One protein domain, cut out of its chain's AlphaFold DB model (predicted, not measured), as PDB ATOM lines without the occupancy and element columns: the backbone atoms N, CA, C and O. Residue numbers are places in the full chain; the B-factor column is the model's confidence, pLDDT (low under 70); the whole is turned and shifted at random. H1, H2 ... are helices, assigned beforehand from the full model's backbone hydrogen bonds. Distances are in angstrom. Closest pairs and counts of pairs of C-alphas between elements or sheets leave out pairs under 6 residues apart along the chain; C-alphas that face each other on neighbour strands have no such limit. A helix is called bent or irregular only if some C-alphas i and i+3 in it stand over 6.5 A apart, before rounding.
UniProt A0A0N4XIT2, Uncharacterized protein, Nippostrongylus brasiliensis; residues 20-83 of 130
ATOM      1  N   THR A  20     -14.654  28.057  13.009       89.31
ATOM      2  CA  THR A  20     -14.656  29.506  12.746       89.31
ATOM      3  C   THR A  20     -15.990  30.165  13.097       89.31
ATOM      4  O   THR A  20     -16.058  31.384  13.298       89.31
ATOM      5  N   CYS A  21     -17.050  29.367  13.176       89.31
ATOM      6  CA  CYS A  21     -18.379  29.785  13.569       89.31
ATOM      7  C   CYS A  21     -18.613  29.543  15.064       89.31
ATOM      8  O   CYS A  21     -18.905  30.493  15.791       89.31
ATOM      9  N   SER A  22     -18.425  28.305  15.530       84.75
ATOM     10  CA  SER A  22     -18.734  27.906  16.907       84.75
ATOM     11  C   SER A  22     -17.799  28.542  17.937       84.75
ATOM     12  O   SER A  22     -18.273  28.987  18.984       84.75
ATOM     13  N   ASP A  23     -16.508  28.718  17.629       87.88
ATOM     14  CA  ASP A  23     -15.550  29.302  18.578       87.88
ATOM     15  C   ASP A  23     -15.820  30.778  18.882       87.88
ATOM     16  O   ASP A  23     -15.248  31.320  19.833       87.88
ATOM     17  N   LYS A  24     -16.669  31.456  18.102       86.75
ATOM     18  CA  LYS A  24     -17.092  32.833  18.393       86.75
ATOM     19  C   LYS A  24     -17.973  32.908  19.637       86.75
ATOM     20  O   LYS A  24     -18.023  33.958  20.273       86.75
ATOM     21  N   ILE A  25     -18.637  31.812  19.994       84.06
ATOM     22  CA  ILE A  25     -19.482  31.728  21.179       84.06
ATOM     23  C   ILE A  25     -18.570  31.429  22.372       84.06
ATOM     24  O   ILE A  25     -18.005  30.342  22.496       84.06
ATOM     25  N   LYS A  26     -18.366  32.428  23.234       87.31
ATOM     26  CA  LYS A  26     -17.556  32.307  24.452       87.31
ATOM     27  C   LYS A  26     -18.458  32.324  25.677       87.31
ATOM     28  O   LYS A  26     -19.359  33.149  25.766       87.31
ATOM     29  N   PHE A  27     -18.168  31.440  26.626       87.12
ATOM     30  CA  PHE A  27     -18.919  31.311  27.868       87.12
ATOM     31  C   PHE A  27     -18.096  31.832  29.046       87.12
ATOM     32  O   PHE A  27     -16.965  31.399  29.273       87.12
ATOM     33  N   TYR A  28     -18.684  32.749  29.806       90.38
ATOM     34  CA  TYR A  28     -18.110  33.342  31.014       90.38
ATOM     35  C   TYR A  28     -18.873  32.902  32.274       90.38
ATOM     36  O   TYR A  28     -20.098  32.861  32.293       90.38
ATOM     37  N   LEU A  29     -18.171  32.556  33.354       85.88
ATOM     38  CA  LEU A  29     -18.805  31.953  34.541       85.88
ATOM     39  C   LEU A  29     -19.877  32.842  35.201       85.88
ATOM     40  O   LEU A  29     -20.848  32.331  35.760       85.88
ATOM     41  N   ASP A  30     -19.716  34.159  35.108       86.06
ATOM     42  CA  ASP A  30     -20.633  35.179  35.627       86.06
ATOM     43  C   ASP A  30     -21.990  35.217  34.902       86.06
ATOM     44  O   ASP A  30     -22.977  35.663  35.478       86.06
ATOM     45  N   GLN A  31     -22.057  34.696  33.677       83.81
ATOM     46  CA  GLN A  31     -23.254  34.649  32.827       83.81
ATOM     47  C   GLN A  31     -23.821  33.226  32.689       83.81
ATOM     48  O   GLN A  31     -24.614  32.928  31.803       83.81
ATOM     49  N   SER A  32     -23.435  32.316  33.585       82.81
ATOM     50  CA  SER A  32     -23.873  30.911  33.559       82.81
ATOM     51  C   SER A  32     -25.395  30.736  33.490       82.81
ATOM     52  O   SER A  32     -25.866  29.882  32.744       82.81
ATOM     53  N   ASN A  33     -26.164  31.570  34.196       81.56
ATOM     54  CA  ASN A  33     -27.628  31.508  34.164       81.56
ATOM     55  C   ASN A  33     -28.205  31.808  32.773       81.56
ATOM     56  O   ASN A  33     -29.090  31.082  32.330       81.56
ATOM     57  N   SER A  34     -27.692  32.815  32.055       84.12
ATOM     58  CA  SER A  34     -28.187  33.116  30.704       84.12
ATOM     59  C   SER A  34     -27.850  31.995  29.724       84.12
ATOM     60  O   SER A  34     -28.683  31.634  28.905       84.12
ATOM     61  N   TYR A  35     -26.686  31.356  29.856       86.31
ATOM     62  CA  TYR A  35     -26.331  30.228  28.986       86.31
ATOM     63  C   TYR A  35     -27.143  28.972  29.269       86.31
ATOM     64  O   TYR A  35     -27.436  28.208  28.355       86.31
ATOM     65  N   ILE A  36     -27.501  28.733  30.532       84.94
ATOM     66  CA  ILE A  36     -28.418  27.648  30.890       84.94
ATOM     67  C   ILE A  36     -29.796  27.919  30.285       84.94
ATOM     68  O   ILE A  36     -30.428  26.985  29.790       84.94
ATOM     69  N   TRP A  37     -30.237  29.176  30.291       84.19
ATOM     70  CA  TRP A  37     -31.477  29.581  29.644       84.19
ATOM     71  C   TRP A  37     -31.415  29.341  28.126       84.19
ATOM     72  O   TRP A  37     -32.251  28.597  27.614       84.19
ATOM     73  N   ASP A  38     -30.374  29.823  27.437       85.25
ATOM     74  CA  ASP A  38     -30.155  29.596  25.996       85.25
ATOM     75  C   ASP A  38     -30.047  28.101  25.650       85.25
ATOM     76  O   ASP A  38     -30.537  27.642  24.622       85.25
ATOM     77  N   HIS A  39     -29.431  27.295  26.517       86.44
ATOM     78  CA  HIS A  39     -29.304  25.853  26.302       86.44
ATOM     79  C   HIS A  39     -30.648  25.113  26.392       86.44
ATOM     80  O   HIS A  39     -30.816  24.043  25.802       86.44
ATOM     81  N   ARG A  40     -31.605  25.655  27.153       84.06
ATOM     82  CA  ARG A  40     -32.947  25.082  27.328       84.06
ATOM     83  C   ARG A  40     -33.940  25.591  26.286       84.06
ATOM     84  O   ARG A  40     -34.895  24.870  25.995       84.06
ATOM     85  N   HIS A  41     -33.707  26.772  25.718       83.56
ATOM     86  CA  HIS A  41     -34.626  27.445  24.805       83.56
ATOM     87  C   HIS A  41     -34.071  27.509  23.385       83.56
ATOM     88  O   HIS A  41     -33.060  28.141  23.109       83.56
ATOM     89  N   TYR A  42     -34.786  26.891  22.450       83.69
ATOM     90  CA  TYR A  42     -34.493  26.976  21.025       83.69
ATOM     91  C   TYR A  42     -35.595  27.798  20.365       83.69
ATOM     92  O   TYR A  42     -36.696  27.300  20.124       83.69
ATOM     93  N   PHE A  43     -35.301  29.063  20.056       84.62
ATOM     94  CA  PHE A  43     -36.305  30.059  19.652       84.62
ATOM     95  C   PHE A  43     -37.326  30.290  20.776       84.62
ATOM     96  O   PHE A  43     -36.943  30.515  21.915       84.62
ATOM     97  N   THR A  44     -38.621  30.213  20.478       77.69
ATOM     98  CA  THR A  44     -39.725  30.338  21.441       77.69
ATOM     99  C   THR A  44     -40.079  29.011  22.118       77.69
ATOM    100  O   THR A  44     -41.197  28.829  22.584       77.69
ATOM    101  N   VAL A  45     -39.166  28.033  22.096       75.75
ATOM    102  CA  VAL A  45     -39.469  26.647  22.453       75.75
ATOM    103  C   VAL A  45     -38.526  26.130  23.533       75.75
ATOM    104  O   VAL A  45     -37.330  25.977  23.285       75.75
ATOM    105  N   ARG A  46     -39.068  25.766  24.701       77.00
ATOM    106  CA  ARG A  46     -38.314  25.122  25.782       77.00
ATOM    107  C   ARG A  46     -38.205  23.609  25.577       77.00
ATOM    108  O   ARG A  46     -39.142  22.843  25.776       77.00
ATOM    109  N   VAL A  47     -37.034  23.148  25.148       74.75
ATOM    110  CA  VAL A  47     -36.821  21.769  24.666       74.75
ATOM    111  C   VAL A  47     -36.945  20.684  25.747       74.75
ATOM    112  O   VAL A  47     -37.549  19.649  25.453       74.75
ATOM    113  N   PRO A  48     -36.440  20.856  26.986       72.12
ATOM    114  CA  PRO A  48     -36.556  19.824  28.021       72.12
ATOM    115  C   PRO A  48     -37.997  19.412  28.357       72.12
ATOM    116  O   PRO A  48     -38.207  18.342  28.928       72.12
ATOM    117  N   GLU A  49     -38.991  20.231  28.010       65.94
ATOM    118  CA  GLU A  49     -40.397  19.996  28.344       65.94
ATOM    119  C   GLU A  49     -41.196  19.220  27.322       65.94
ATOM    120  O   GLU A  49     -42.136  18.528  27.714       65.94
ATOM    121  N   TYR A  50     -40.739  19.164  26.073       62.69
ATOM    122  CA  TYR A  50     -41.321  18.275  25.064       62.69
ATOM    123  C   TYR A  50     -41.265  16.804  25.508       62.69
ATOM    124  O   TYR A  50     -42.125  16.006  25.144       62.69
ATOM    125  N   GLY A  51     -40.289  16.442  26.350       63.59
ATOM    126  CA  GLY A  51     -40.232  15.127  26.991       63.59
ATOM    127  C   GLY A  51     -41.126  14.979  28.229       63.59
ATOM    128  O   GLY A  51     -41.530  13.860  28.542       63.59
ATOM    129  N   LYS A  52     -41.442  16.074  28.941       63.53
ATOM    130  CA  LYS A  52     -42.236  16.050  30.185       63.53
ATOM    131  C   LYS A  52     -43.741  15.925  29.911       63.53
ATOM    132  O   LYS A  52     -44.419  15.198  30.631       63.53
ATOM    133  N   VAL A  53     -44.252  16.622  28.893       62.53
ATOM    134  CA  VAL A  53     -45.699  16.711  28.578       62.53
ATOM    135  C   VAL A  53     -46.164  15.758  27.472       62.53
ATOM    136  O   VAL A  53     -47.362  15.567  27.269       62.53
ATOM    137  N   GLY A  54     -45.232  15.102  26.774       64.56
ATOM    138  CA  GLY A  54     -45.552  14.198  25.671       64.56
ATOM    139  C   GLY A  54     -46.014  14.944  24.413       64.56
ATOM    140  O   GLY A  54     -45.497  16.003  24.083       64.56
ATOM    141  N   CYS A  55     -46.971  14.377  23.672       65.00
ATOM    142  CA  CYS A  55     -47.460  14.940  22.401       65.00
ATOM    143  C   CYS A  55     -48.518  16.053  22.563       65.00
ATOM    144  O   CYS A  55     -49.151  16.433  21.579       65.00
ATOM    145  N   ASP A  56     -48.768  16.538  23.782       68.38
ATOM    146  CA  ASP A  56     -49.744  17.602  24.017       68.38
ATOM    147  C   ASP A  56     -49.113  18.981  23.784       68.38
ATOM    148  O   ASP A  56     -48.480  19.570  24.656       68.38
ATOM    149  N   HIS A  57     -49.312  19.506  22.575       64.00
ATOM    150  CA  HIS A  57     -48.812  20.818  22.162       64.00
ATOM    151  C   HIS A  57     -49.487  22.002  22.875       64.00
ATOM    152  O   HIS A  57     -49.066  23.138  22.674       64.00
ATOM    153  N   THR A  58     -50.534  21.770  23.676       67.62
ATOM    154  CA  THR A  58     -51.237  22.841  24.402       67.62
ATOM    155  C   THR A  58     -50.551  23.239  25.711       67.62
ATOM    156  O   THR A  58     -50.892  24.270  26.285       67.62
ATOM    157  N   GLN A  59     -49.564  22.461  26.164       62.50
ATOM    158  CA  GLN A  59     -48.785  22.722  27.375       62.50
ATOM    159  C   GLN A  59     -47.286  22.710  27.051       62.50
ATOM    160  O   GLN A  59     -46.607  21.744  27.385       62.50
ATOM    161  N   PRO A  60     -46.748  23.758  26.403       56.72
ATOM    162  CA  PRO A  60     -45.339  23.793  26.011       56.72
ATOM    163  C   PRO A  60     -44.385  23.749  27.213       56.72
ATOM    164  O   PRO A  60     -43.323  23.147  27.103       56.72
ATOM    165  N   GLU A  61     -44.803  24.310  28.353       58.59
ATOM    166  CA  GLU A  61     -43.970  24.441  29.558       58.59
ATOM    167  C   GLU A  61     -44.174  23.302  30.582       58.59
ATOM    168  O   GLU A  61     -43.362  23.070  31.476       58.59
ATOM    169  N   GLY A  62     -45.277  22.553  30.488       62.06
ATOM    170  CA  GLY A  62     -45.649  21.566  31.506       62.06
ATOM    171  C   GLY A  62     -45.712  22.114  32.942       62.06
ATOM    172  O   GLY A  62     -45.577  23.304  33.216       62.06
ATOM    173  N   SER A  63     -45.969  21.233  33.909       62.97
ATOM    174  CA  SER A  63     -45.917  21.599  35.331       62.97
ATOM    175  C   SER A  63     -44.545  21.261  35.925       62.97
ATOM    176  O   SER A  63     -44.068  20.144  35.690       62.97
ATOM    177  N   PRO A  64     -43.941  22.136  36.756       68.25
ATOM    178  CA  PRO A  64     -42.650  21.859  37.373       68.25
ATOM    179  C   PRO A  64     -42.716  20.599  38.241       68.25
ATOM    180  O   PRO A  64     -43.633  20.414  39.050       68.25
ATOM    181  N   GLY A  65     -41.724  19.723  38.083       68.88
ATOM    182  CA  GLY A  65     -41.633  18.485  38.858       68.88
ATOM    183  C   GLY A  65     -41.303  18.739  40.335       68.88
ATOM    184  O   GLY A  65     -40.785  19.789  40.713       68.88
ATOM    185  N   VAL A  66     -41.527  17.743  41.199       73.25
ATOM    186  CA  VAL A  66     -41.201  17.852  42.639       73.25
ATOM    187  C   VAL A  66     -39.713  18.151  42.857       73.25
ATOM    188  O   VAL A  66     -39.364  18.994  43.679       73.25
ATOM    189  N   LEU A  67     -38.834  17.502  42.088       71.81
ATOM    190  CA  LEU A  67     -37.385  17.709  42.168       71.81
ATOM    191  C   LEU A  67     -36.966  19.103  41.688       71.81
ATOM    192  O   LEU A  67     -36.088  19.714  42.285       71.81
ATOM    193  N   GLU A  68     -37.627  19.623  40.655       70.38
ATOM    194  CA  GLU A  68     -37.398  20.965  40.113       70.38
ATOM    195  C   GLU A  68     -37.773  22.031  41.147       70.38
ATOM    196  O   GLU A  68     -36.987  22.926  41.441       70.38
ATOM    197  N   LYS A  69     -38.905  21.839  41.833       72.69
ATOM    198  CA  LYS A  69     -39.348  22.706  42.930       72.69
ATOM    199  C   LYS A  69     -38.393  22.696  44.128       72.69
ATOM    200  O   LYS A  69     -38.161  23.738  44.737       72.69
ATOM    201  N   VAL A  70     -37.831  21.534  44.469       76.38
ATOM    202  CA  VAL A  70     -36.822  21.412  45.535       76.38
ATOM    203  C   VAL A  70     -35.509  22.073  45.120       76.38
ATOM    204  O   VAL A  70     -34.918  22.802  45.912       76.38
ATOM    205  N   MET A  71     -35.068  21.872  43.878       71.12
ATOM    206  CA  MET A  71     -33.847  22.488  43.363       71.12
ATOM    207  C   MET A  71     -33.965  24.016  43.330       71.12
ATOM    208  O   MET A  71     -33.049  24.691  43.784       71.12
ATOM    209  N   CYS A  72     -35.126  24.544  42.937       70.50
ATOM    210  CA  CYS A  72     -35.454  25.968  43.003       70.50
ATOM    211  C   CYS A  72     -35.411  26.560  44.417       70.50
ATOM    212  O   CYS A  72     -35.049  27.719  44.596       70.50
ATOM    213  N   PHE A  73     -35.776  25.779  45.438       69.44
ATOM    214  CA  PHE A  73     -35.684  26.219  46.832       69.44
ATOM    215  C   PHE A  73     -34.232  26.256  47.336       69.44
ATOM    216  O   PHE A  73     -33.868  27.132  48.114       69.44
ATOM    217  N   LEU A  74     -33.405  25.298  46.903       72.62
ATOM    218  CA  LEU A  74     -32.001  25.181  47.316       72.62
ATOM    219  C   LEU A  74     -31.074  26.135  46.551       72.62
ATOM    220  O   LEU A  74     -30.076  26.598  47.100       72.62
ATOM    221  N   SER A  75     -31.395  26.418  45.292       62.72
ATOM    222  CA  SER A  75     -30.660  27.315  44.411       62.72
ATOM    223  C   SER A  75     -31.672  28.112  43.587       62.72
ATOM    224  O   SER A  75     -32.184  27.603  42.588       62.72
ATOM    225  N   PRO A  76     -32.007  29.340  44.022       60.41
ATOM    226  CA  PRO A  76     -32.918  30.201  43.284       60.41
ATOM    227  C   PRO A  76     -32.338  30.509  41.895       60.41
ATOM    228  O   PRO A  76     -31.360  31.246  41.779       60.41
ATOM    229  N   SER A  77     -32.921  29.911  40.855       61.22
ATOM    230  CA  SER A  77     -32.696  30.283  39.452       61.22
ATOM    231  C   SER A  77     -33.790  31.270  39.030       61.22
ATOM    232  O   SER A  77     -34.920  31.112  39.500       61.22
ATOM    233  N   PRO A  78     -33.523  32.247  38.143       60.19
ATOM    234  CA  PRO A  78     -34.578  33.077  37.545       60.19
ATOM    235  C   PRO A  78     -35.708  32.245  36.908       60.19
ATOM    236  O   PRO A  78     -36.871  32.628  36.995       60.19
ATOM    237  N   ASP A  79     -35.398  31.048  36.401       58.59
ATOM    238  CA  ASP A  79     -36.385  30.111  35.836       58.59
ATOM    239  C   ASP A  79     -37.450  29.654  36.859       58.59
ATOM    240  O   ASP A  79     -38.523  29.177  36.505       58.59
ATOM    241  N   CYS A  80     -37.161  29.757  38.160       62.00
ATOM    242  CA  CYS A  80     -38.070  29.336  39.225       62.00
ATOM    243  C   CYS A  80     -39.209  30.335  39.475       62.00
ATOM    244  O   CYS A  80     -40.208  29.973  40.106       62.00
ATOM    245  N   GLU A  81     -39.051  31.586  39.031       57.72
ATOM    246  CA  GLU A  81     -40.054  32.646  39.178       57.72
ATOM    247  C   GLU A  81     -41.011  32.719  37.981       57.72
ATOM    248  O   GLU A  81     -42.184  33.032  38.177       57.72
ATOM    249  N   GLU A  82     -40.567  32.323  36.783       54.59
ATOM    250  CA  GLU A  82     -41.368  32.344  35.547       54.59
ATOM    251  C   GLU A  82     -42.624  31.451  35.645       54.59
ATOM    252  O   GLU A  82     -43.729  31.856  35.283       54.59
ATOM    253  N   HIS A  83     -42.524  30.303  36.325       50.03
ATOM    254  CA  HIS A  83     -43.665  29.416  36.606       50.03
ATOM    255  C   HIS A  83     -44.734  30.001  37.549       50.03
ATOM    256  O   HIS A  83     -45.746  29.346  37.826       50.03
TER     257      HIS A  83
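AT A GLANCE: This is residues 20 to 83 of the 130 residues of an uncharacterized protein of Nippostrongylus brasiliensis (UniProt A0A0N4XIT2). Four helices follow one another round a loose, open loop, with residues 20 to 26 sticking out as a free tail at one end: from this tail the path runs through H1 to a short link at residues 41 to 46, on through H2, and round by a long stretch with no named element, residues 54 to 65, to H3. From H3 the path folds back, and the short H4 brings it near H1 again, while no two of the helices touch. The printed part has 64 residues with four named helices, in the order H1, H2, H3, H4, and no named strand; the class is all helix, with 32 of the 64 residues in the helices. The whole is loose, with a radius of gyration of the C-alphas of 14.0 A, and flat, with spans of 39 by 30 by 15 A.

IN THESE COORDINATES: Start at C-alpha 20, at (-14.656, 29.506, 12.746), and go along residues 20 to 28, which lie before the first named helix. Find C-alpha 29 at (-18.805, 31.953, 34.541); here H1 begins, and it takes in residues 29 to 40, 17.3 A from first to last C-alpha. H1 is irregular: C-alphas 30 and 33 are 8.0 A apart, and its line is a rough one. After it, residues 41 to 42 pair with residues 45 to 46, antiparallel, in stretches too short to be named. H2 then takes in residues 47 to 53 and is 10.9 A long. It is neither bent nor irregular, but only just: C-alphas 48 and 51 are 6.1 A apart. Go on past residues 54 to 65 to C-alpha 66 at (-41.201, 17.852, 42.639), where H3 begins; it runs to residue 74 and is 12.7 A long. The last helix, H4, is residues 79 to 82, and C-alpha 82 stands at (-41.368, 32.344, 35.547).

HOW THE PARTS SIT: Look first at where H1 ends and H2 begins: the two are close but not clearly touching, and their closest C-alphas, those of Arg 40 and Val 47, are 5.8 A apart. Their lines stand at a steep tilt of 50 degrees, and they run the same way. H2 and H3 are apart, although they follow each other in the chain. H3 and H4 are close but not clearly touching; their closest C-alphas are those of Cys 72 and Cys 80, 5.7 A apart. H1 and H4 are also close but not clearly touching, and there you will find the C-alphas of Trp 37 and Asp 79 as the closest, 7.9 A apart. H1 and H3 are apart, and so are H2 and H4. In the backbone of H3 every O i to N i+4 pair is within hydrogen-bond range; in H1 6 of 8 such pairs are, and in H2 1 of 3, beside 2 of 4 O i to N i+3 pairs. H4 is too short for an O i to N i+4 pair, and its one O i to N i+3 pair is not within range.

THE WHOLE: The two C-alphas farthest apart are those of Thr 20 and Val 66, 41.6 A; from Thr 20 to His 83, the first and last printed C-alphas, it is 37.6 A. The printed part has no cut. The link from H1 to H2 is short, the link from H2 to H3 is long, with 12 residues, and the link from H3 to H4 is tight. On the long link, residues 54 to 65, the C-alphas lie 10 to 19 A from the mean of the C-alphas. Read the B-factor column for the model's confidence: the mean pLDDT of the printed part is 73.4, and 27 residues are under 70, namely residues 49 to 65, residue 73 and residues 75 to 83.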